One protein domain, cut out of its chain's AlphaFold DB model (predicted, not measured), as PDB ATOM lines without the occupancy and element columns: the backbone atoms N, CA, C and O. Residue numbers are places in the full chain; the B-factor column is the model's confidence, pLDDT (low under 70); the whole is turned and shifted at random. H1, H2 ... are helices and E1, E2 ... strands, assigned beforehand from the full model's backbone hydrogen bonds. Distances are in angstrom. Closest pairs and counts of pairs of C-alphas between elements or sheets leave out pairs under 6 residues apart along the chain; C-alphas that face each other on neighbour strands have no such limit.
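Overview. This is residues 2 to 178 of the 180 residues of an uncharacterized protein of Microcoleus sp. SIO2G3 (UniProt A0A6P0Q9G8). What is the main picture? A twisted slab of four strands has H3 and H6 over one face, and no named helix is on its other face. An arm of three short helices, H7, H8 and H9, leads out from E3 and returns to E4; H4 and H5 make a corner away from the sheet, and H1 lies off on a long link. What makes up the printed part? Its 177 residues, compact with a radius of gyration of the C-alphas of 18.0 A and spans of 46 by 42 by 34 A, hold H1 H2 E1 H3 E2 H4 H5 H6 E3 H7 H8 H9 E4, of mixed class; the mixed sheet runs E1 E2 E4 E3.

Along the chain. Where are the strands? E1 is residues 46 to 49, E2 78 to 82, E4 171 to 177, 19.6 A long, and E3 136 to 142, 18.9 A long; E4 ends at C-alpha 177 (20.982, 10.352, 32.007). Where are the helices? H3 is residues 59 to 76, 25.8 A, and H6 is 124 to 133, 14.3 A. H1, 2 to 12, begins at C-alpha 2 (4.014, -12.586, 25.864); H2 is 32 to 38, H4 88 to 97, H5 99 to 112, 20.3 A, H7 143 to 149, H8 152 to 156 and H9 160 to 167.

Arrangement. How do the strands pair? E1 and E2 are parallel, with N 81 and O 48 at 2.8 A; E2 and E4 are antiparallel, with N 175 and O 80 at 2.7 A; E4 and E3 are antiparallel, with N 139 and O 174 at 2.9 A. What is on the sheet? H3, in the right-handed strand-helix-strand unit E1, H3, E2, two parallel strands joined through a helix, has a height over the sheet of 9.4 A, and H6, on the same face, 8.7 A: two layers, helices on one face of a sheet. What touches farther out? H2 touches residues 68 to 72 of H3, closest C-alphas Phe 33 and Asn 68 at 6.9 A; H7 touches H9, C-alphas Met 143 and Leu 167 at 5.6 A; H4 and H5 only just touch, only at the corner, with 3 pairs of C-alphas within 8 A, the closest Leu 95 and Gln 102 at 5.7 A. Are the helix backbones complete? Every O i to N i+4 pair is within hydrogen-bond range in H1, H3, H4, H5, H6, H8 and H9; H2 and H7 each have 0 of 3, but 3 of 4 O i to N i+3 pairs.

Size, cuts and confidence. How far does it reach? The two C-alphas farthest apart, Pro 30 and Gly 157, are 48.1 A apart; the printed part has no cut. Which links are long, and where is confidence low? H1 to H2 and H5 to H6 are long links; pLDDT is under 70 at residues 90, 93 to 97 and 116.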
ATOM      1  N   ILE A   2       3.836 -12.564  24.392       91.25
ATOM      2  CA  ILE A   2       4.014 -12.586  25.864       91.25
ATOM      3  C   ILE A   2       3.226 -13.696  26.582       91.25
ATOM      4  O   ILE A   2       3.823 -14.467  27.325       91.25
ATOM      5  N   ARG A   3       1.922 -13.855  26.309       92.50
ATOM      6  CA  ARG A   3       1.093 -14.903  26.948       92.50
ATOM      7  C   ARG A   3       1.627 -16.321  26.712       92.50
ATOM      8  O   ARG A   3       1.636 -17.129  27.631       92.50
ATOM      9  N   CYS A   4       2.096 -16.602  25.495       94.00
ATOM     10  CA  CYS A   4       2.696 -17.892  25.156       94.00
ATOM     11  C   CYS A   4       3.997 -18.107  25.944       94.00
ATOM     12  O   CYS A   4       4.161 -19.138  26.590       94.00
ATOM     13  N   LYS A   5       4.885 -17.099  25.985       94.00
ATOM     14  CA  LYS A   5       6.126 -17.159  26.775       94.00
ATOM     15  C   LYS A   5       5.843 -17.376  28.264       94.00
ATOM     16  O   LYS A   5       6.483 -18.223  28.874       94.00
ATOM     17  N   GLN A   6       4.867 -16.670  28.831       94.56
ATOM     18  CA  GLN A   6       4.464 -16.835  30.228       94.56
ATOM     19  C   GLN A   6       3.992 -18.268  30.518       94.56
ATOM     20  O   GLN A   6       4.416 -18.860  31.507       94.56
ATOM     21  N   GLN A   7       3.167 -18.851  29.641       94.56
ATOM     22  CA  GLN A   7       2.717 -20.242  29.772       94.56
ATOM     23  C   GLN A   7       3.883 -21.235  29.697       94.56
ATOM     24  O   GLN A   7       3.954 -22.143  30.522       94.56
ATOM     25  N   LEU A   8       4.812 -21.047  28.755       96.19
ATOM     26  CA  LEU A   8       5.988 -21.910  28.619       96.19
ATOM     27  C   LEU A   8       6.912 -21.814  29.835       96.19
ATOM     28  O   LEU A   8       7.372 -22.838  30.329       96.19
ATOM     29  N   VAL A   9       7.152 -20.607  30.356       96.06
ATOM     30  CA  VAL A   9       7.949 -20.419  31.576       96.06
ATOM     31  C   VAL A   9       7.282 -21.110  32.762       96.06
ATOM     32  O   VAL A   9       7.949 -21.859  33.471       96.06
ATOM     33  N   GLN A  10       5.965 -20.960  32.928       94.19
ATOM     34  CA  GLN A  10       5.229 -21.648  33.987       94.19
ATOM     35  C   GLN A  10       5.344 -23.177  33.875       94.19
ATOM     36  O   GLN A  10       5.509 -23.853  34.885       94.19
ATOM     37  N   GLN A  11       5.258 -23.727  32.662       96.75
ATOM     38  CA  GLN A  11       5.309 -25.173  32.431       96.75
ATOM     39  C   GLN A  11       6.713 -25.769  32.598       96.75
ATOM     40  O   GLN A  11       6.841 -26.869  33.125       96.75
ATOM     41  N   LEU A  12       7.750 -25.074  32.121       97.12
ATOM     42  CA  LEU A  12       9.114 -25.612  32.039       97.12
ATOM     43  C   LEU A  12       9.992 -25.225  33.231       97.12
ATOM     44  O   LEU A  12      10.891 -25.975  33.601       97.12
ATOM     45  N   VAL A  13       9.762 -24.044  33.809       96.06
ATOM     46  CA  VAL A  13      10.585 -23.477  34.890       96.06
ATOM     47  C   VAL A  13       9.823 -23.439  36.217       96.06
ATOM     48  O   VAL A  13      10.451 -23.520  37.273       96.06
ATOM     49  N   GLY A  14       8.491 -23.335  36.174       94.69
ATOM     50  CA  GLY A  14       7.640 -23.160  37.351       94.69
ATOM     51  C   GLY A  14       7.486 -21.695  37.770       94.69
ATOM     52  O   GLY A  14       7.899 -20.774  37.061       94.69
ATOM     53  N   GLU A  15       6.877 -21.477  38.937       93.00
ATOM     54  CA  GLU A  15       6.620 -20.131  39.457       93.00
ATOM     55  C   GLU A  15       7.910 -19.408  39.856       93.00
ATOM     56  O   GLU A  15       8.806 -19.966  40.495       93.00
ATOM     57  N   ARG A  16       7.988 -18.122  39.501       93.25
ATOM     58  CA  ARG A  16       9.078 -17.216  39.876       93.25
ATOM     59  C   ARG A  16       8.468 -15.917  40.411       93.25
ATOM     60  O   ARG A  16       7.983 -15.123  39.611       93.25
ATOM     61  N   PRO A  17       8.474 -15.685  41.736       90.81
ATOM     62  CA  PRO A  17       7.738 -14.569  42.338       90.81
ATOM     63  C   PRO A  17       8.287 -13.190  41.952       90.81
ATOM     64  O   PRO A  17       7.570 -12.205  42.052       90.81
ATOM     65  N   ASN A  18       9.541 -13.122  41.503       92.44
ATOM     66  CA  ASN A  18      10.222 -11.908  41.055       92.44
ATOM     67  C   ASN A  18      10.236 -11.737  39.523       92.44
ATOM     68  O   ASN A  18      10.955 -10.878  39.015       92.44
ATOM     69  N   LEU A  19       9.507 -12.573  38.775       94.44
ATOM     70  CA  LEU A  19       9.394 -12.478  37.321       94.44
ATOM     71  C   LEU A  19       7.983 -12.037  36.942       94.44
ATOM     72  O   LEU A  19       7.017 -12.781  37.104       94.44
ATOM     73  N   HIS A  20       7.884 -10.847  36.360       93.62
ATOM     74  CA  HIS A  20       6.615 -10.269  35.935       93.62
ATOM     75  C   HIS A  20       6.604 -10.087  34.418       93.62
ATOM     76  O   HIS A  20       7.576  -9.621  33.825       93.62
ATOM     77  N   PHE A  21       5.495 -10.466  33.784       94.31
ATOM     78  CA  PHE A  21       5.290 -10.296  32.350       94.31
ATOM     79  C   PHE A  21       4.326  -9.143  32.112       94.31
ATOM     80  O   PHE A  21       3.172  -9.208  32.528       94.31
ATOM     81  N   LEU A  22       4.788  -8.124  31.392       93.88
ATOM     82  CA  LEU A  22       3.971  -6.993  30.972       93.88
ATOM     83  C   LEU A  22       3.915  -6.954  29.446       93.88
ATOM     84  O   LEU A  22       4.919  -7.165  28.765       93.88
ATOM     85  N   SER A  23       2.720  -6.722  28.910       93.25
ATOM     86  CA  SER A  23       2.519  -6.524  27.478       93.25
ATOM     87  C   SER A  23       2.461  -5.030  27.212       93.25
ATOM     88  O   SER A  23       1.418  -4.419  27.429       93.25
ATOM     89  N   ILE A  24       3.570  -4.470  26.737       93.56
ATOM     90  CA  ILE A  24       3.686  -3.046  26.424       93.56
ATOM     91  C   ILE A  24       4.029  -2.840  24.951       93.56
ATOM     92  O   ILE A  24       4.690  -3.677  24.334       93.56
ATOM     93  N   ASP A  25       3.610  -1.706  24.407       95.25
ATOM     94  CA  ASP A  25       4.168  -1.144  23.181       95.25
ATOM     95  C   ASP A  25       5.232  -0.110  23.563       95.25
ATOM     96  O   ASP A  25       4.937   0.909  24.186       95.25
ATOM     97  N   ALA A  26       6.487  -0.376  23.193       95.75
ATOM     98  CA  ALA A  26       7.603   0.489  23.554       95.75
ATOM     99  C   ALA A  26       7.521   1.883  22.903       95.75
ATOM    100  O   ALA A  26       8.114   2.838  23.408       95.75
ATOM    101  N   THR A  27       6.769   2.005  21.806       96.88
ATOM    102  CA  THR A  27       6.568   3.240  21.037       96.88
ATOM    103  C   THR A  27       5.301   3.993  21.447       96.88
ATOM    104  O   THR A  27       4.986   5.038  20.877       96.88
ATOM    105  N   SER A  28       4.556   3.505  22.442       97.50
ATOM    106  CA  SER A  28       3.274   4.102  22.794       97.50
ATOM    107  C   SER A  28       3.412   5.500  23.401       97.50
ATOM    108  O   SER A  28       4.352   5.806  24.143       97.50
ATOM    109  N   ARG A  29       2.386   6.321  23.152       94.00
ATOM    110  CA  ARG A  29       2.025   7.489  23.961       94.00
ATOM    111  C   ARG A  29       0.573   7.317  24.424       94.00
ATOM    112  O   ARG A  29      -0.294   7.198  23.560       94.00
ATOM    113  N   PRO A  30       0.276   7.306  25.737       95.44
ATOM    114  CA  PRO A  30       1.186   7.512  26.873       95.44
ATOM    115  C   PRO A  30       2.205   6.373  27.072       95.44
ATOM    116  O   PRO A  30       2.051   5.291  26.501       95.44
ATOM    117  N   ASN A  31       3.254   6.636  27.860       96.56
ATOM    118  CA  ASN A  31       4.348   5.701  28.121       96.56
ATOM    119  C   ASN A  31       3.863   4.466  28.897       96.56
ATOM    120  O   ASN A  31       3.508   4.550  30.074       96.56
ATOM    121  N   GLN A  32       3.870   3.302  28.246       96.69
ATOM    122  CA  GLN A  32       3.431   2.054  28.871       96.69
ATOM    123  C   GLN A  32       4.494   1.404  29.769       96.69
ATOM    124  O   GLN A  32       4.136   0.538  30.565       96.69
ATOM    125  N   PHE A  33       5.762   1.832  29.734       94.38
ATOM    126  CA  PHE A  33       6.783   1.315  30.659       94.38
ATOM    127  C   PHE A  33       6.413   1.581  32.122       94.38
ATOM    128  O   PHE A  33       6.760   0.788  32.995       94.38
ATOM    129  N   LEU A  34       5.658   2.648  32.396       93.31
ATOM    130  CA  LEU A  34       5.195   3.004  33.741       93.31
ATOM    131  C   LEU A  34       4.278   1.948  34.372       93.31
ATOM    132  O   LEU A  34       4.128   1.927  35.591       93.31
ATOM    133  N   GLN A  35       3.725   1.023  33.581       94.12
ATOM    134  CA  GLN A  35       3.010  -0.146  34.106       94.12
ATOM    135  C   GLN A  35       3.905  -1.033  34.984       94.12
ATOM    136  O   GLN A  35       3.388  -1.768  35.815       94.12
ATOM    137  N   SER A  36       5.234  -0.940  34.834       91.94
ATOM    138  CA  SER A  36       6.200  -1.652  35.680       91.94
ATOM    139  C   SER A  36       6.370  -1.062  37.084       91.94
ATOM    140  O   SER A  36       6.984  -1.693  37.940       91.94
ATOM    141  N   SER A  37       5.830   0.133  37.348       89.12
ATOM    142  CA  SER A  37       6.074   0.871  38.596       89.12
ATOM    143  C   SER A  37       5.663   0.111  39.860       89.12
ATOM    144  O   SER A  37       6.359   0.206  40.866       89.12
ATOM    145  N   GLU A  38       4.596  -0.693  39.803       88.56
ATOM    146  CA  GLU A  38       4.140  -1.531  40.923       88.56
ATOM    147  C   GLU A  38       5.120  -2.666  41.268       88.56
ATOM    148  O   GLU A  38       5.092  -3.190  42.380       88.56
ATOM    149  N   GLN A  39       5.979  -3.064  40.324       91.94
ATOM    150  CA  GLN A  39       6.976  -4.123  40.509       91.94
ATOM    151  C   GLN A  39       8.376  -3.576  40.811       91.94
ATOM    152  O   GLN A  39       9.261  -4.332  41.217       91.94
ATOM    153  N   LEU A  40       8.599  -2.276  40.613       92.12
ATOM    154  CA  LEU A  40       9.881  -1.627  40.866       92.12
ATOM    155  C   LEU A  40       9.938  -1.081  42.291       92.12
ATOM    156  O   LEU A  40       8.977  -0.518  42.808       92.12
ATOM    157  N   THR A  41      11.100  -1.211  42.932       90.81
ATOM    158  CA  THR A  41      11.305  -0.658  44.276       90.81
ATOM    159  C   THR A  41      11.560   0.850  44.177       90.81
ATOM    160  O   THR A  41      12.530   1.250  43.526       90.81
ATOM    161  N   PRO A  42      10.740   1.707  44.816       88.25
ATOM    162  CA  PRO A  42      10.956   3.150  44.793       88.25
ATOM    163  C   PRO A  42      12.344   3.538  45.316       88.25
ATOM    164  O   PRO A  42      12.813   3.001  46.320       88.25
ATOM    165  N   GLY A  43      12.999   4.483  44.639       86.81
ATOM    166  CA  GLY A  43      14.324   4.984  45.020       86.81
ATOM    167  C   GLY A  43      15.491   4.026  44.754       86.81
ATOM    168  O   GLY A  43      16.612   4.336  45.153       86.81
ATOM    169  N   GLN A  44      15.260   2.880  44.104       94.56
ATOM    170  CA  GLN A  44      16.324   1.987  43.641       94.56
ATOM    171  C   GLN A  44      16.568   2.173  42.135       94.56
ATOM    172  O   GLN A  44      15.596   2.265  41.380       94.56
ATOM    173  N   PRO A  45      17.840   2.190  41.687       96.62
ATOM    174  CA  PRO A  45      18.168   2.302  40.273       96.62
ATOM    175  C   PRO A  45      17.669   1.093  39.491       96.62
ATOM    176  O   PRO A  45      17.693  -0.038  39.984       96.62
ATOM    177  N   VAL A  46      17.266   1.327  38.243       96.75
ATOM    178  CA  VAL A  46      16.816   0.264  37.340       96.75
ATOM    179  C   VAL A  46      17.816   0.017  36.221       96.75
ATOM    180  O   VAL A  46      18.502   0.922  35.747       96.75
ATOM    181  N   MET A  47      17.876  -1.234  35.779       97.12
ATOM    182  CA  MET A  47      18.547  -1.616  34.546       97.12
ATOM    183  C   MET A  47      17.482  -1.967  33.513       97.12
ATOM    184  O   MET A  47      16.691  -2.884  33.720       97.12
ATOM    185  N   ILE A  48      17.475  -1.243  32.400       97.19
ATOM    186  CA  ILE A  48      16.638  -1.553  31.243       97.19
ATOM    187  C   ILE A  48      17.529  -2.272  30.234       97.19
ATOM    188  O   ILE A  48      18.582  -1.754  29.879       97.19
ATOM    189  N   LEU A  49      17.121  -3.452  29.768       96.75
ATOM    190  CA  LEU A  49      17.821  -4.194  28.720       96.75
ATOM    191  C   LEU A  49      16.955  -4.230  27.463       96.75
ATOM    192  O   LEU A  49      15.767  -4.545  27.534       96.75
ATOM    193  N   CYS A  50      17.556  -3.917  26.320       94.06
ATOM    194  CA  CYS A  50      16.889  -3.919  25.026       94.06
ATOM    195  C   CYS A  50      17.801  -4.556  23.982       94.06
ATOM    196  O   CYS A  50      18.915  -4.077  23.788       94.06
ATOM    197  N   GLU A  51      17.323  -5.594  23.304       90.88
ATOM    198  CA  GLU A  51      18.060  -6.300  22.257       90.88
ATOM    199  C   GLU A  51      17.146  -6.525  21.052       90.88
ATOM    200  O   GLU A  51      16.022  -7.015  21.200       90.88
ATOM    201  N   GLY A  52      17.635  -6.161  19.869       87.50
ATOM    202  CA  GLY A  52      16.971  -6.384  18.594       87.50
ATOM    203  C   GLY A  52      15.666  -5.612  18.426       87.50
ATOM    204  O   GLY A  52      14.817  -6.054  17.665       87.50
ATOM    205  N   LEU A  53      15.461  -4.496  19.134       90.62
ATOM    206  CA  LEU A  53      14.255  -3.674  18.997       90.62
ATOM    207  C   LEU A  53      14.512  -2.463  18.105       90.62
ATOM    208  O   LEU A  53      13.747  -2.232  17.169       90.62
ATOM    209  N   LEU A  54      15.554  -1.668  18.390       91.19
ATOM    210  CA  LEU A  54      15.713  -0.352  17.753       91.19
ATOM    211  C   LEU A  54      15.981  -0.462  16.249       91.19
ATOM    212  O   LEU A  54      15.615   0.439  15.498       91.19
ATOM    213  N   THR A  55      16.560  -1.572  15.798       86.06
ATOM    214  CA  THR A  55      16.823  -1.880  14.383       86.06
ATOM    215  C   THR A  55      15.543  -2.015  13.552       86.06
ATOM    216  O   THR A  55      15.570  -1.844  12.338       86.06
ATOM    217  N   HIS A  56      14.395  -2.268  14.188       86.50
ATOM    218  CA  HIS A  56      13.093  -2.327  13.522       86.50
ATOM    219  C   HIS A  56      12.345  -0.994  13.523       86.50
ATOM    220  O   HIS A  56      11.254  -0.909  12.953       86.50
ATOM    221  N   LEU A  57      12.856   0.025  14.208       90.62
ATOM    222  CA  LEU A  57      12.131   1.264  14.453       90.62
ATOM    223  C   LEU A  57      12.595   2.366  13.506       90.62
ATOM    224  O   LEU A  57      13.790   2.600  13.328       90.62
ATOM    225  N   THR A  58      11.633   3.110  12.971       91.31
ATOM    226  CA  THR A  58      11.893   4.395  12.317       91.31
ATOM    227  C   THR A  58      12.557   5.368  13.293       91.31
ATOM    228  O   THR A  58      12.464   5.220  14.515       91.31
ATOM    229  N   LEU A  59      13.182   6.430  12.777       91.75
ATOM    230  CA  LEU A  59      13.804   7.449  13.629       91.75
ATOM    231  C   LEU A  59      12.818   8.048  14.651       91.75
ATOM    232  O   LEU A  59      13.175   8.221  15.814       91.75
ATOM    233  N   ALA A  60      11.571   8.303  14.246       94.88
ATOM    234  CA  ALA A  60      10.533   8.833  15.132       94.88
ATOM    235  C   ALA A  60      10.129   7.829  16.228       94.88
ATOM    236  O   ALA A  60       9.986   8.204  17.392       94.88
ATOM    237  N   GLU A  61       9.993   6.544  15.888       96.19
ATOM    238  CA  GLU A  61       9.737   5.486  16.874       96.19
ATOM    239  C   GLU A  61      10.921   5.332  17.848       96.19
ATOM    240  O   GLU A  61      10.703   5.204  19.051       96.19
ATOM    241  N   LYS A  62      12.175   5.424  17.377       95.88
ATOM    242  CA  LYS A  62      13.364   5.415  18.253       95.88
ATOM    243  C   LYS A  62      13.364   6.590  19.223       95.88
ATOM    244  O   LYS A  62      13.581   6.390  20.412       95.88
ATOM    245  N   GLN A  63      13.082   7.803  18.738       97.12
ATOM    246  CA  GLN A  63      12.935   8.988  19.593       97.12
ATOM    247  C   GLN A  63      11.861   8.762  20.657       97.12
ATOM    248  O   GLN A  63      12.028   9.172  21.808       97.12
ATOM    249  N   GLN A  64      10.779   8.070  20.293       98.25
ATOM    250  CA  GLN A  64       9.726   7.747  21.235       98.25
ATOM    251  C   GLN A  64      10.157   6.752  22.308       98.25
ATOM    252  O   GLN A  64       9.900   6.996  23.487       98.25
ATOM    253  N   VAL A  65      10.844   5.676  21.929       97.88
ATOM    254  CA  VAL A  65      11.419   4.728  22.891       97.88
ATOM    255  C   VAL A  65      12.403   5.441  23.815       97.88
ATOM    256  O   VAL A  65      12.312   5.289  25.028       97.88
ATOM    257  N   CYS A  66      13.281   6.286  23.270       97.56
ATOM    258  CA  CYS A  66      14.193   7.107  24.060       97.56
ATOM    259  C   CYS A  66      13.442   7.978  25.075       97.56
ATOM    260  O   CYS A  66      13.808   7.990  26.246       97.56
ATOM    261  N   ALA A  67      12.371   8.666  24.668       97.88
ATOM    262  CA  ALA A  67      11.554   9.466  25.579       97.88
ATOM    263  C   ALA A  67      10.919   8.617  26.694       97.88
ATOM    264  O   ALA A  67      10.974   9.005  27.860       97.88
ATOM    265  N   ASN A  68      10.384   7.445  26.345       98.00
ATOM    266  CA  ASN A  68       9.765   6.521  27.292       98.00
ATOM    267  C   ASN A  68      10.785   5.950  28.298       98.00
ATOM    268  O   ASN A  68      10.508   5.877  29.495       98.00
ATOM    269  N   VAL A  69      11.989   5.597  27.833       97.50
ATOM    270  CA  VAL A  69      13.097   5.132  28.683       97.50
ATOM    271  C   VAL A  69      13.599   6.249  29.596       97.50
ATOM    272  O   VAL A  69      13.805   6.012  30.787       97.50
ATOM    273  N   ARG A  70      13.760   7.475  29.075       96.88
ATOM    274  CA  ARG A  70      14.161   8.634  29.885       96.88
ATOM    275  C   ARG A  70      13.208   8.861  31.048       96.88
ATOM    276  O   ARG A  70      13.670   9.102  32.149       96.88
ATOM    277  N   GLU A  71      11.899   8.776  30.828       95.94
ATOM    278  CA  GLU A  71      10.911   8.986  31.894       95.94
ATOM    279  C   GLU A  71      11.080   7.990  33.056       95.94
ATOM    280  O   GLU A  71      11.024   8.377  34.227       95.94
ATOM    281  N   ILE A  72      11.379   6.725  32.741       95.69
ATOM    282  CA  ILE A  72      11.700   5.708  33.748       95.69
ATOM    283  C   ILE A  72      13.013   6.045  34.459       95.69
ATOM    284  O   ILE A  72      13.049   6.116  35.687       95.69
ATOM    285  N   LEU A  73      14.088   6.305  33.713       95.94
ATOM    286  CA  LEU A  73      15.396   6.593  34.307       95.94
ATOM    287  C   LEU A  73      15.422   7.909  35.096       95.94
ATOM    288  O   LEU A  73      16.161   8.007  36.066       95.94
ATOM    289  N   SER A  74      14.591   8.894  34.758       94.25
ATOM    290  CA  SER A  74      14.434  10.121  35.550       94.25
ATOM    291  C   SER A  74      13.765   9.851  36.898       94.25
ATOM    292  O   SER A  74      14.040  10.550  37.868       94.25
ATOM    293  N   SER A  75      12.888   8.846  36.966       92.69
ATOM    294  CA  SER A  75      12.145   8.501  38.184       92.69
ATOM    295  C   SER A  75      12.942   7.591  39.123       92.69
ATOM    296  O   SER A  75      12.813   7.699  40.340       92.69
ATOM    297  N   TYR A  76      13.762   6.696  38.566       94.88
ATOM    298  CA  TYR A  76      14.459   5.654  39.329       94.88
ATOM    299  C   TYR A  76      15.990   5.786  39.318       94.88
ATOM    300  O   TYR A  76      16.658   5.224  40.181       94.88
ATOM    301  N   GLY A  77      16.571   6.526  38.374       94.94
ATOM    302  CA  GLY A  77      17.997   6.453  38.052       94.94
ATOM    303  C   GLY A  77      18.370   5.138  37.353       94.94
ATOM    304  O   GLY A  77      17.510   4.337  36.982       94.94
ATOM    305  N   GLY A  78      19.672   4.894  37.197       96.31
ATOM    306  CA  GLY A  78      20.202   3.647  36.638       96.31
ATOM    307  C   GLY A  78      20.658   3.761  35.182       96.31
ATOM    308  O   GLY A  78      21.229   4.780  34.791       96.31
ATOM    309  N   VAL A  79      20.477   2.689  34.405       98.06
ATOM    310  CA  VAL A  79      21.104   2.523  33.082       98.06
ATOM    311  C   VAL A  79      20.192   1.800  32.095       98.06
ATOM    312  O   VAL A  79      19.475   0.863  32.449       98.06
ATOM    313  N   TRP A  80      20.256   2.202  30.829       98.12
ATOM    314  CA  TRP A  80      19.716   1.450  29.704       98.12
ATOM    315  C   TRP A  80      20.856   0.804  28.916       98.12
ATOM    316  O   TRP A  80      21.785   1.482  28.497       98.12
ATOM    317  N   ILE A  81      20.803  -0.512  28.736       97.50
ATOM    318  CA  ILE A  81      21.819  -1.300  28.044       97.50
ATOM    319  C   ILE A  81      21.231  -1.846  26.743       97.50
ATOM    320  O   ILE A  81      20.157  -2.456  26.751       97.50
ATOM    321  N   THR A  82      21.930  -1.640  25.627       95.44
ATOM    322  CA  THR A  82      21.516  -2.172  24.323       95.44
ATOM    323  C   THR A  82      22.695  -2.381  23.367       95.44
ATOM    324  O   THR A  82      23.622  -1.572  23.379       95.44
ATOM    325  N   PRO A  83      22.690  -3.431  22.524       91.25
ATOM    326  CA  PRO A  83      23.601  -3.556  21.388       91.25
ATOM    327  C   PRO A  83      23.060  -2.889  20.109       91.25
ATOM    328  O   PRO A  83      23.729  -2.903  19.082       91.25
ATOM    329  N   ASP A  84      21.858  -2.300  20.135       90.31
ATOM    330  CA  ASP A  84      21.108  -1.955  18.916       90.31
ATOM    331  C   ASP A  84      21.612  -0.690  18.183       90.31
ATOM    332  O   ASP A  84      20.971  -0.217  17.239       90.31
ATOM    333  N   PHE A  85      22.749  -0.113  18.581       85.81
ATOM    334  CA  PHE A  85      23.410   0.964  17.832       85.81
ATOM    335  C   PHE A  85      24.296   0.375  16.736       85.81
ATOM    336  O   PHE A  85      25.516   0.508  16.749       85.81
ATOM    337  N   ILE A  86      23.638  -0.291  15.790       76.69
ATOM    338  CA  ILE A  86      24.270  -0.889  14.619       76.69
ATOM    339  C   ILE A  86      24.395   0.175  13.533       76.69
ATOM    340  O   ILE A  86      23.411   0.844  13.184       76.69
ATOM    341  N   ASP A  87      25.596   0.308  12.979       77.94
ATOM    342  CA  ASP A  87      25.831   1.125  11.802       77.94
ATOM    343  C   ASP A  87      25.844   0.301  10.505       77.94
ATOM    344  O   ASP A  87      26.256  -0.862  10.466       77.94
ATOM    345  N   THR A  88      25.363   0.913   9.425       74.19
ATOM    346  CA  THR A  88      25.204   0.250   8.127       74.19
ATOM    347  C   THR A  88      26.540  -0.169   7.517       74.19
ATOM    348  O   THR A  88      26.573  -1.165   6.795       74.19
ATOM    349  N   ALA A  89      27.639   0.541   7.794       70.06
ATOM    350  CA  ALA A  89      28.948   0.222   7.228       70.06
ATOM    351  C   ALA A  89      29.530  -1.057   7.852       70.06
ATOM    352  O   ALA A  89      29.888  -1.979   7.117       70.06
ATOM    353  N   SER A  90      29.519  -1.162   9.184       69.12
ATOM    354  CA  SER A  90      29.924  -2.367   9.919       69.12
ATOM    355  C   SER A  90      29.048  -3.567   9.561       69.12
ATOM    356  O   SER A  90      29.548  -4.679   9.371       69.12
ATOM    357  N   LEU A  91      27.736  -3.348   9.400       72.56
ATOM    358  CA  LEU A  91      26.828  -4.404   8.964       72.56
ATOM    359  C   LEU A  91      27.135  -4.857   7.533       72.56
ATOM    360  O   LEU A  91      27.220  -6.053   7.287       72.56
ATOM    361  N   SER A  92      27.342  -3.929   6.597       70.88
ATOM    362  CA  SER A  92      27.651  -4.259   5.199       70.88
ATOM    363  C   SER A  92      28.957  -5.044   5.078       70.88
ATOM    364  O   SER A  92      28.985  -6.056   4.386       70.88
ATOM    365  N   GLN A  93      29.999  -4.650   5.816       67.75
ATOM    366  CA  GLN A  93      31.258  -5.392   5.863       67.75
ATOM    367  C   GLN A  93      31.054  -6.817   6.404       67.75
ATOM    368  O   GLN A  93      31.524  -7.782   5.810       67.75
ATOM    369  N   SER A  94      30.266  -6.965   7.475       67.62
ATOM    370  CA  SER A  94      29.924  -8.284   8.028       67.62
ATOM    371  C   SER A  94      29.151  -9.156   7.030       67.62
ATOM    372  O   SER A  94      29.334 -10.368   6.993       67.62
ATOM    373  N   LEU A  95      28.280  -8.553   6.215       68.81
ATOM    374  CA  LEU A  95      27.461  -9.254   5.224       68.81
ATOM    375  C   LEU A  95      28.245  -9.692   3.983       68.81
ATOM    376  O   LEU A  95      27.825 -10.642   3.322       68.81
ATOM    377  N   GLU A  96      29.324  -8.995   3.628       69.44
ATOM    378  CA  GLU A  96      30.237  -9.425   2.561       69.44
ATOM    379  C   GLU A  96      31.047 -10.654   2.990       69.44
ATOM    380  O   GLU A  96      31.252 -11.569   2.190       69.44
ATOM    381  N   ASP A  97      31.430 -10.704   4.266       67.75
ATOM    382  CA  ASP A  97      32.236 -11.782   4.839       67.75
ATOM    383  C   ASP A  97      31.402 -12.996   5.311       67.75
ATOM    384  O   ASP A  97      31.953 -14.088   5.477       67.75
ATOM    385  N   ASP A  98      30.081 -12.841   5.500       70.25
ATOM    386  CA  ASP A  98      29.184 -13.884   6.022       70.25
ATOM    387  C   ASP A  98      27.845 -13.998   5.240       70.25
ATOM    388  O   ASP A  98      26.860 -13.299   5.517       70.25
ATOM    389  N   PRO A  99      27.751 -14.938   4.278       73.75
ATOM    390  CA  PRO A  99      26.524 -15.207   3.524       73.75
ATOM    391  C   PRO A  99      25.364 -15.754   4.369       73.75
ATOM    392  O   PRO A  99      24.202 -15.641   3.963       73.75
ATOM    393  N   ASP A 100      25.641 -16.384   5.512       74.38
ATOM    394  CA  ASP A 100      24.600 -16.918   6.391       74.38
ATOM    395  C   ASP A 100      23.988 -15.808   7.253       74.38
ATOM    396  O   ASP A 100      22.769 -15.802   7.462       74.38
ATOM    397  N   LEU A 101      24.778 -14.794   7.622       71.62
ATOM    398  CA  LEU A 101      24.268 -13.553   8.206       71.62
ATOM    399  C   LEU A 101      23.288 -12.845   7.256       71.62
ATOM    400  O   LEU A 101      22.224 -12.399   7.696       71.62
ATOM    401  N   GLN A 102      23.570 -12.817   5.944       72.81
ATOM    402  CA  GLN A 102      22.626 -12.262   4.963       72.81
ATOM    403  C   GLN A 102      21.274 -12.983   4.978       72.81
ATOM    404  O   GLN A 102      20.222 -12.339   4.995       72.81
ATOM    405  N   LYS A 103      21.281 -14.323   4.997       76.75
ATOM    406  CA  LYS A 103      20.043 -15.118   5.049       76.75
ATOM    407  C   LYS A 103      19.266 -14.859   6.336       76.75
ATOM    408  O   LYS A 103      18.038 -14.777   6.291       76.75
ATOM    409  N   LEU A 104      19.965 -14.721   7.462       74.50
ATOM    410  CA  LEU A 104      19.352 -14.442   8.757       74.50
ATOM    411  C   LEU A 104      18.653 -13.077   8.762       74.50
ATOM    412  O   LEU A 104      17.493 -12.994   9.168       74.50
ATOM    413  N   LEU A 105      19.303 -12.029   8.244       72.62
ATOM    414  CA  LEU A 105      18.685 -10.705   8.121       72.62
ATOM    415  C   LEU A 105      17.477 -10.719   7.179       72.62
ATOM    416  O   LEU A 105      16.429 -10.174   7.522       72.62
ATOM    417  N   GLN A 106      17.578 -11.386   6.024       75.44
ATOM    418  CA  GLN A 106      16.444 -11.513   5.103       75.44
ATOM    419  C   GLN A 106      15.265 -12.252   5.743       75.44
ATOM    420  O   GLN A 106      14.119 -11.814   5.621       75.44
ATOM    421  N   ALA A 107      15.524 -13.346   6.463       76.75
ATOM    422  CA  ALA A 107      14.490 -14.065   7.200       76.75
ATOM    423  C   ALA A 107      13.838 -13.175   8.271       76.75
ATOM    424  O   ALA A 107      12.609 -13.141   8.371       76.75
ATOM    425  N   GLY A 108      14.636 -12.409   9.021       70.69
ATOM    426  CA  GLY A 108      14.143 -11.451  10.012       70.69
ATOM    427  C   GLY A 108      13.254 -10.368   9.398       70.69
ATOM    428  O   GLY A 108      12.166 -10.090   9.911       70.69
ATOM    429  N   SER A 109      13.650  -9.806   8.255       77.81
ATOM    430  CA  SER A 109      12.832  -8.822   7.542       77.81
ATOM    431  C   SER A 109      11.534  -9.413   6.996       77.81
ATOM    432  O   SER A 109      10.480  -8.795   7.142       77.81
ATOM    433  N   ASN A 110      11.567 -10.636   6.461       77.88
ATOM    434  CA  ASN A 110      10.371 -11.325   5.972       77.88
ATOM    435  C   ASN A 110       9.369 -11.629   7.096       77.88
ATOM    436  O   ASN A 110       8.164 -11.479   6.906       77.88
ATOM    437  N   LEU A 111       9.853 -12.043   8.271       77.75
ATOM    438  CA  LEU A 111       9.003 -12.374   9.419       77.75
ATOM    439  C   LEU A 111       8.384 -11.137  10.078       77.75
ATOM    440  O   LEU A 111       7.254 -11.199  10.561       77.75
ATOM    441  N   THR A 112       9.125 -10.031  10.127       71.06
ATOM    442  CA  THR A 112       8.685  -8.802  10.810       71.06
ATOM    443  C   THR A 112       7.975  -7.816   9.887       71.06
ATOM    444  O   THR A 112       7.317  -6.897  10.372       71.06
ATOM    445  N   GLY A 113       8.105  -7.983   8.567       76.75
ATOM    446  CA  GLY A 113       7.622  -7.025   7.570       76.75
ATOM    447  C   GLY A 113       8.360  -5.682   7.608       76.75
ATOM    448  O   GLY A 113       7.870  -4.705   7.046       76.75
ATOM    449  N   ARG A 114       9.508  -5.610   8.293       74.69
ATOM    450  CA  ARG A 114      10.311  -4.396   8.478       74.69
ATOM    451  C   ARG A 114      11.747  -4.644   8.017       74.69
ATOM    452  O   ARG A 114      12.323  -5.695   8.300       74.69
ATOM    453  N   SER A 115      12.344  -3.674   7.326       74.50
ATOM    454  CA  SER A 115      13.771  -3.751   6.991       74.50
ATOM    455  C   SER A 115      14.614  -3.661   8.264       74.50
ATOM    456  O   SER A 115      14.385  -2.792   9.108       74.50
ATOM    457  N   LEU A 116      15.575  -4.578   8.385       69.31
ATOM    458  CA  LEU A 116      16.589  -4.623   9.444       69.31
ATOM    459  C   LEU A 116      17.837  -3.790   9.110       69.31
ATOM    460  O   LEU A 116      18.764  -3.718   9.914       69.31
ATOM    461  N   VAL A 117      17.872  -3.196   7.913       71.44
ATOM    462  CA  VAL A 117      19.011  -2.422   7.402       71.44
ATOM    463  C   VAL A 117      18.631  -0.956   7.208       71.44
ATOM    464  O   VAL A 117      19.384  -0.074   7.607       71.44
ATOM    465  N   ASP A 118      17.440  -0.679   6.671       76.50
ATOM    466  CA  ASP A 118      17.031   0.683   6.277       76.50
ATOM    467  C   ASP A 118      16.891   1.626   7.475       76.50
ATOM    468  O   ASP A 118      16.988   2.844   7.342       76.50
ATOM    469  N   ASN A 119      16.649   1.055   8.652       81.31
ATOM    470  CA  ASN A 119      16.505   1.801   9.888       81.31
ATOM    471  C   ASN A 119      17.828   1.938  10.649       81.31
ATOM    472  O   ASN A 119      17.823   2.553  11.710       81.31
ATOM    473  N   ASN A 120      18.949   1.391  10.177       81.94
ATOM    474  CA  ASN A 120      20.224   1.502  10.889       81.94
ATOM    475  C   ASN A 120      20.804   2.915  10.801       81.94
ATOM    476  O   ASN A 120      20.413   3.737   9.970       81.94
ATOM    477  N   PHE A 121      21.727   3.221  11.710       85.06
ATOM    478  CA  PHE A 121      22.451   4.484  11.648       85.06
ATOM    479  C   PHE A 121      23.512   4.422  10.546       85.06
ATOM    480  O   PHE A 121      24.072   3.368  10.269       85.06
ATOM    481  N   GLY A 122      23.809   5.558   9.911       81.88
ATOM    482  CA  GLY A 122      24.837   5.597   8.866       81.88
ATOM    483  C   GLY A 122      26.237   5.270   9.397       81.88
ATOM    484  O   GLY A 122      26.991   4.573   8.728       81.88
ATOM    485  N   THR A 123      26.560   5.748  10.603       85.94
ATOM    486  CA  THR A 123      27.811   5.452  11.320       85.94
ATOM    487  C   THR A 123      27.547   5.300  12.816       85.94
ATOM    488  O   THR A 123      26.510   5.738  13.330       85.94
ATOM    489  N   LEU A 124      28.514   4.729  13.535       86.12
ATOM    490  CA  LEU A 124      28.453   4.626  14.988       86.12
ATOM    491  C   LEU A 124      28.460   6.008  15.665       86.12
ATOM    492  O   LEU A 124      27.748   6.224  16.647       86.12
ATOM    493  N   GLU A 125      29.199   6.984  15.128       89.69
ATOM    494  CA  GLU A 125      29.158   8.365  15.625       89.69
ATOM    495  C   GLU A 125      27.765   8.975  15.483       89.69
ATOM    496  O   GLU A 125      27.313   9.651  16.404       89.69
ATOM    497  N   ALA A 126      27.056   8.703  14.382       91.00
ATOM    498  CA  ALA A 126      25.684   9.172  14.201       91.00
ATOM    499  C   ALA A 126      24.729   8.552  15.235       91.00
ATOM    500  O   ALA A 126      23.864   9.251  15.762       91.00
ATOM    501  N   ALA A 127      24.908   7.271  15.579       91.00
ATOM    502  CA  ALA A 127      24.133   6.619  16.636       91.00
ATOM    503  C   ALA A 127      24.403   7.241  18.020       91.00
ATOM    504  O   ALA A 127      23.470   7.532  18.773       91.00
ATOM    505  N   ARG A 128      25.676   7.516  18.342       91.94
ATOM    506  CA  ARG A 128      26.061   8.198  19.591       91.94
ATOM    507  C   ARG A 128      25.523   9.627  19.650       91.94
ATOM    508  O   ARG A 128      24.998  10.034  20.683       91.94
ATOM    509  N   GLN A 129      25.620  10.367  18.548       94.06
ATOM    510  CA  GLN A 129      25.098  11.727  18.438       94.06
ATOM    511  C   GLN A 129      23.578  11.745  18.622       94.06
ATOM    512  O   GLN A 129      23.065  12.552  19.393       94.06
ATOM    513  N   PHE A 130      22.866  10.802  18.001       94.75
ATOM    514  CA  PHE A 130      21.437  10.617  18.225       94.75
ATOM    515  C   PHE A 130      21.127  10.392  19.710       94.75
ATOM    516  O   PHE A 130      20.267  11.072  20.265       94.75
ATOM    517  N   ALA A 131      21.836   9.481  20.382       95.25
ATOM    518  CA  ALA A 131      21.628   9.215  21.805       95.25
ATOM    519  C   ALA A 131      21.870  10.458  22.680       95.25
ATOM    520  O   ALA A 131      21.081  10.731  23.586       95.25
ATOM    521  N   TYR A 132      22.905  11.239  22.365       95.88
ATOM    522  CA  TYR A 132      23.202  12.501  23.038       95.88
ATOM    523  C   TYR A 132      22.092  13.542  22.849       95.88
ATOM    524  O   TYR A 132      21.638  14.151  23.814       95.88
ATOM    525  N   GLU A 133      21.575  13.697  21.629       96.38
ATOM    526  CA  GLU A 133      20.413  14.553  21.344       96.38
ATOM    527  C   GLU A 133      19.148  14.067  22.057       96.38
ATOM    528  O   GLU A 133      18.267  14.856  22.401       96.38
ATOM    529  N   GLN A 134      19.070  12.762  22.321       96.62
ATOM    530  CA  GLN A 134      18.060  12.166  23.176       96.62
ATOM    531  C   GLN A 134      18.407  12.255  24.674       96.62
ATOM    532  O   GLN A 134      17.751  11.587  25.462       96.62
ATOM    533  N   GLY A 135      19.368  13.071  25.108       96.56
ATOM    534  CA  GLY A 135      19.655  13.324  26.525       96.56
ATOM    535  C   GLY A 135      20.353  12.178  27.263       96.56
ATOM    536  O   GLY A 135      20.248  12.095  28.487       96.56
ATOM    537  N   PHE A 136      21.033  11.285  26.539       97.19
ATOM    538  CA  PHE A 136      21.819  10.204  27.127       97.19
ATOM    539  C   PHE A 136      23.321  10.452  26.989       97.19
ATOM    540  O   PHE A 136      23.816  10.856  25.937       97.19
ATOM    541  N   ARG A 137      24.074  10.083  28.025       96.12
ATOM    542  CA  ARG A 137      25.494   9.750  27.892       96.12
ATOM    543  C   ARG A 137      25.631   8.311  27.440       96.12
ATOM    544  O   ARG A 137      24.860   7.464  27.876       96.12
ATOM    545  N   VAL A 138      26.639   8.037  26.621       95.31
ATOM    546  CA  VAL A 138      26.894   6.703  26.075       95.31
ATOM    547  C   VAL A 138      28.285   6.240  26.489       95.31
ATOM    548  O   VAL A 138      29.271   6.929  26.230       95.31
ATOM    549  N   VAL A 139      28.361   5.057  27.094       95.62
ATOM    550  CA  VAL A 139      29.606   4.304  27.276       95.62
ATOM    551  C   VAL A 139      29.528   3.051  26.421       95.62
ATOM    552  O   VAL A 139      28.547   2.312  26.474       95.62
ATOM    553  N   GLU A 140      30.557   2.818  25.615       93.75
ATOM    554  CA  GLU A 140      30.652   1.640  24.762       93.75
ATOM    555  C   GLU A 140      31.507   0.553  25.411       93.75
ATOM    556  O   GLU A 140      32.591   0.818  25.936       93.75
ATOM    557  N   HIS A 141      31.038  -0.685  25.313       93.75
ATOM    558  CA  HIS A 141      31.738  -1.875  25.759       93.75
ATOM    559  C   HIS A 141      31.852  -2.869  24.603       93.75
ATOM    560  O   HIS A 141      30.847  -3.402  24.137       93.75
ATOM    561  N   SER A 142      33.080  -3.161  24.171       91.38
ATOM    562  CA  SER A 142      33.321  -4.206  23.173       91.38
ATOM    563  C   SER A 142      32.889  -5.575  23.701       91.38
ATOM    564  O   SER A 142      33.221  -5.943  24.834       91.38
ATOM    565  N   MET A 143      32.228  -6.369  22.857       88.81
ATOM    566  CA  MET A 143      31.887  -7.761  23.174       88.81
ATOM    567  C   MET A 143      33.128  -8.649  23.348       88.81
ATOM    568  O   MET A 143      33.062  -9.695  23.992       88.81
ATOM    569  N   LEU A 144      34.298  -8.217  22.866       90.81
ATOM    570  CA  LEU A 144      35.559  -8.914  23.124       90.81
ATOM    571  C   LEU A 144      35.964  -8.898  24.602       90.81
ATOM    572  O   LEU A 144      36.712  -9.774  25.021       90.81
ATOM    573  N   ASN A 145      35.443  -7.968  25.410       90.88
ATOM    574  CA  ASN A 145      35.760  -7.888  26.839       90.88
ATOM    575  C   ASN A 145      35.294  -9.121  27.634       90.88
ATOM    576  O   ASN A 145      35.790  -9.367  28.734       90.88
ATOM    577  N   VAL A 146      34.338  -9.889  27.099       89.00
ATOM    578  CA  VAL A 146      33.769 -11.069  27.766       89.00
ATOM    579  C   VAL A 146      34.188 -12.390  27.126       89.00
ATOM    580  O   VAL A 146      33.784 -13.438  27.615       89.00
ATOM    581  N   ILE A 147      35.010 -12.370  26.070       88.12
ATOM    582  CA  ILE A 147      35.380 -13.571  25.301       88.12
ATOM    583  C   ILE A 147      35.964 -14.681  26.189       88.12
ATOM    584  O   ILE A 147      35.588 -15.842  26.049       88.12
ATOM    585  N   ASP A 148      36.813 -14.318  27.152       87.56
ATOM    586  CA  ASP A 148      37.474 -15.267  28.055       87.56
ATOM    587  C   ASP A 148      36.545 -15.745  29.193       87.56
ATOM    588  O   ASP A 148      36.916 -16.607  29.984       87.56
ATOM    589  N   GLN A 149      35.325 -15.198  29.276       89.56
ATOM    590  CA  GLN A 149      34.282 -15.575  30.237       89.56
ATOM    591  C   GLN A 149      33.196 -16.463  29.600       89.56
ATOM    592  O   GLN A 149      32.280 -16.916  30.291       89.56
ATOM    593  N   LEU A 150      33.271 -16.724  28.289       88.94
ATOM    594  CA  LEU A 150      32.292 -17.538  27.570       88.94
ATOM    595  C   LEU A 150      32.528 -19.032  27.818       88.94
ATOM    596  O   LEU A 150      33.330 -19.679  27.148       88.94
ATOM    597  N   SER A 151      31.758 -19.613  28.738       89.44
ATOM    598  CA  SER A 151      31.797 -21.054  29.030       89.44
ATOM    599  C   SER A 151      31.299 -21.933  27.876       89.44
ATOM    600  O   SER A 151      31.649 -23.108  27.787       89.44
ATOM    601  N   CYS A 152      30.496 -21.379  26.963       88.12
ATOM    602  CA  CYS A 152      29.930 -22.132  25.845       88.12
ATOM    603  C   CYS A 152      30.973 -22.567  24.808       88.12
ATOM    604  O   CYS A 152      30.725 -23.543  24.106       88.12
ATOM    605  N   LEU A 153      32.125 -21.889  24.717       89.31
ATOM    606  CA  LEU A 153      33.152 -22.205  23.718       89.31
ATOM    607  C   LEU A 153      33.719 -23.606  23.932       89.31
ATOM    608  O   LEU A 153      33.768 -24.403  22.999       89.31
ATOM    609  N   GLU A 154      34.070 -23.924  25.178       88.38
ATOM    610  CA  GLU A 154      34.565 -25.246  25.554       88.38
ATOM    611  C   GLU A 154      33.473 -26.312  25.390       88.38
ATOM    612  O   GLU A 154      33.702 -27.340  24.758       88.38
ATOM    613  N   ILE A 155      32.261 -26.039  25.891       92.19
ATOM    614  CA  ILE A 155      31.132 -26.985  25.866       92.19
ATOM    615  C   ILE A 155      30.743 -27.371  24.433       92.19
ATOM    616  O   ILE A 155      30.418 -28.527  24.166       92.19
ATOM    617  N   LEU A 156      30.749 -26.401  23.518       90.69
ATOM    618  CA  LEU A 156      30.345 -26.593  22.128       90.69
ATOM    619  C   LEU A 156      31.528 -26.932  21.206       90.69
ATOM    620  O   LEU A 156      31.315 -27.154  20.016       90.69
ATOM    621  N   GLY A 157      32.761 -26.968  21.730       90.62
ATOM    622  CA  GLY A 157      33.972 -27.207  20.943       90.62
ATOM    623  C   GLY A 157      34.228 -26.134  19.878       90.62
ATOM    624  O   GLY A 157      34.743 -26.446  18.806       90.62
ATOM    625  N   ILE A 158      33.832 -24.887  20.143       88.44
ATOM    626  CA  ILE A 158      33.959 -23.771  19.200       88.44
ATOM    627  C   ILE A 158      35.328 -23.111  19.371       88.44
ATOM    628  O   ILE A 158      35.716 -22.729  20.475       88.44
ATOM    629  N   ASP A 159      36.042 -22.911  18.260       87.69
ATOM    630  CA  ASP A 159      37.302 -22.168  18.249       87.69
ATOM    631  C   ASP A 159      37.075 -20.698  18.647       87.69
ATOM    632  O   ASP A 159      36.343 -19.947  17.993       87.69
ATOM    633  N   ALA A 160      37.753 -20.266  19.712       86.19
ATOM    634  CA  ALA A 160      37.699 -18.897  20.202       86.19
ATOM    635  C   ALA A 160      38.110 -17.864  19.139       86.19
ATOM    636  O   ALA A 160      37.622 -16.739  19.179       86.19
ATOM    637  N   GLN A 161      38.968 -18.209  18.174       85.50
ATOM    638  CA  GLN A 161      39.335 -17.300  17.082       85.50
ATOM    639  C   GLN A 161      38.165 -17.013  16.142       85.50
ATOM    640  O   GLN A 161      38.031 -15.887  15.660       85.50
ATOM    641  N   VAL A 162      37.288 -17.994  15.918       82.31
ATOM    642  CA  VAL A 162      36.058 -17.799  15.139       82.31
ATOM    643  C   VAL A 162      35.141 -16.821  15.871       82.31
ATOM    644  O   VAL A 162      34.689 -15.837  15.288       82.31
ATOM    645  N   VAL A 163      34.944 -17.021  17.175       83.81
ATOM    646  CA  VAL A 163      34.075 -16.147  17.980       83.81
ATOM    647  C   VAL A 163      34.670 -14.755  18.161       83.81
ATOM    648  O   VAL A 163      33.928 -13.781  18.131       83.81
ATOM    649  N   ARG A 164      35.996 -14.613  18.269       86.00
ATOM    650  CA  ARG A 164      36.660 -13.298  18.299       86.00
ATOM    651  C   ARG A 164      36.408 -12.501  17.024       86.00
ATOM    652  O   ARG A 164      36.155 -11.306  17.118       86.00
ATOM    653  N   LYS A 165      36.443 -13.138  15.851       80.31
ATOM    654  CA  LYS A 165      36.084 -12.469  14.589       80.31
ATOM    655  C   LYS A 165      34.618 -12.052  14.584       80.31
ATOM    656  O   LYS A 165      34.324 -10.908  14.265       80.31
ATOM    657  N   MET A 166      33.729 -12.951  15.011       76.56
ATOM    658  CA  MET A 166      32.292 -12.683  15.060       76.56
ATOM    659  C   MET A 166      31.954 -11.539  16.019       76.56
ATOM    660  O   MET A 166      31.258 -10.620  15.622       76.56
ATOM    661  N   LEU A 167      32.456 -11.569  17.258       82.38
ATOM    662  CA  LEU A 167      32.167 -10.576  18.301       82.38
ATOM    663  C   LEU A 167      32.967  -9.280  18.151       82.38
ATOM    664  O   LEU A 167      32.575  -8.265  18.717       82.38
ATOM    665  N   GLY A 168      34.080  -9.295  17.413       81.25
ATOM    666  CA  GLY A 168      34.963  -8.136  17.250       81.25
ATOM    667  C   GLY A 168      34.314  -6.941  16.559       81.25
ATOM    668  O   GLY A 168      34.813  -5.828  16.690       81.25
ATOM    669  N   LEU A 169      33.197  -7.169  15.870       75.38
ATOM    670  CA  LEU A 169      32.411  -6.148  15.179       75.38
ATOM    671  C   LEU A 169      31.259  -5.598  16.034       75.38
ATOM    672  O   LEU A 169      30.536  -4.715  15.584       75.38
ATOM    673  N   TRP A 170      31.073  -6.117  17.252       81.31
ATOM    674  CA  TRP A 170      29.916  -5.804  18.084       81.31
ATOM    675  C   TRP A 170      30.321  -5.146  19.393       81.31
ATOM    676  O   TRP A 170      31.252  -5.564  20.095       81.31
ATOM    677  N   SER A 171      29.518  -4.161  19.762       89.69
ATOM    678  CA  SER A 171      29.607  -3.468  21.032       89.69
ATOM    679  C   SER A 171      28.239  -3.401  21.691       89.69
ATOM    680  O   SER A 171      27.196  -3.451  21.040       89.69
ATOM    681  N   VAL A 172      28.260  -3.278  23.010       93.06
ATOM    682  CA  VAL A 172      27.093  -3.004  23.839       93.06
ATOM    683  C   VAL A 172      27.243  -1.604  24.409       93.06
ATOM    684  O   VAL A 172      28.321  -1.206  24.852       93.06
ATOM    685  N   PHE A 173      26.151  -0.856  24.416       95.25
ATOM    686  CA  PHE A 173      26.117   0.528  24.849       95.25
ATOM    687  C   PHE A 173      25.369   0.629  26.170       95.25
ATOM    688  O   PHE A 173      24.246   0.143  26.294       95.25
ATOM    689  N   ALA A 174      25.997   1.270  27.149       97.12
ATOM    690  CA  ALA A 174      25.384   1.667  28.404       97.12
ATOM    691  C   ALA A 174      25.010   3.152  28.326       97.12
ATOM    692  O   ALA A 174      25.873   4.015  28.146       97.12
ATOM    693  N   LEU A 175      23.715   3.434  28.440       97.69
ATOM    694  CA  LEU A 175      23.122   4.757  28.340       97.69
ATOM    695  C   LEU A 175      22.619   5.216  29.706       97.69
ATOM    696  O   LEU A 175      21.779   4.560  30.323       97.69
ATOM    697  N   THR A 176      23.101   6.365  30.166       97.69
ATOM    698  CA  THR A 176      22.678   6.985  31.430       97.69
ATOM    699  C   THR A 176      22.207   8.411  31.184       97.69
ATOM    700  O   THR A 176      22.638   9.051  30.227       97.69
ATOM    701  N   LEU A 177      21.341   8.934  32.050       96.50
ATOM    702  CA  LEU A 177      20.982  10.352  32.007       96.50
ATOM    703  C   LEU A 177      22.139  11.214  32.520       96.50
ATOM    704  O   LEU A 177      22.936  10.773  33.352       96.50
ATOM    705  N   ASP A 178      22.217  12.448  32.031       79.25
ATOM    706  CA  ASP A 178      22.998  13.489  32.690       79.25
ATOM    707  C   ASP A 178      22.448  13.706  34.102       79.25
ATOM    708  O   ASP A 178      21.277  14.043  34.273       79.25
TER     709      ASP A 178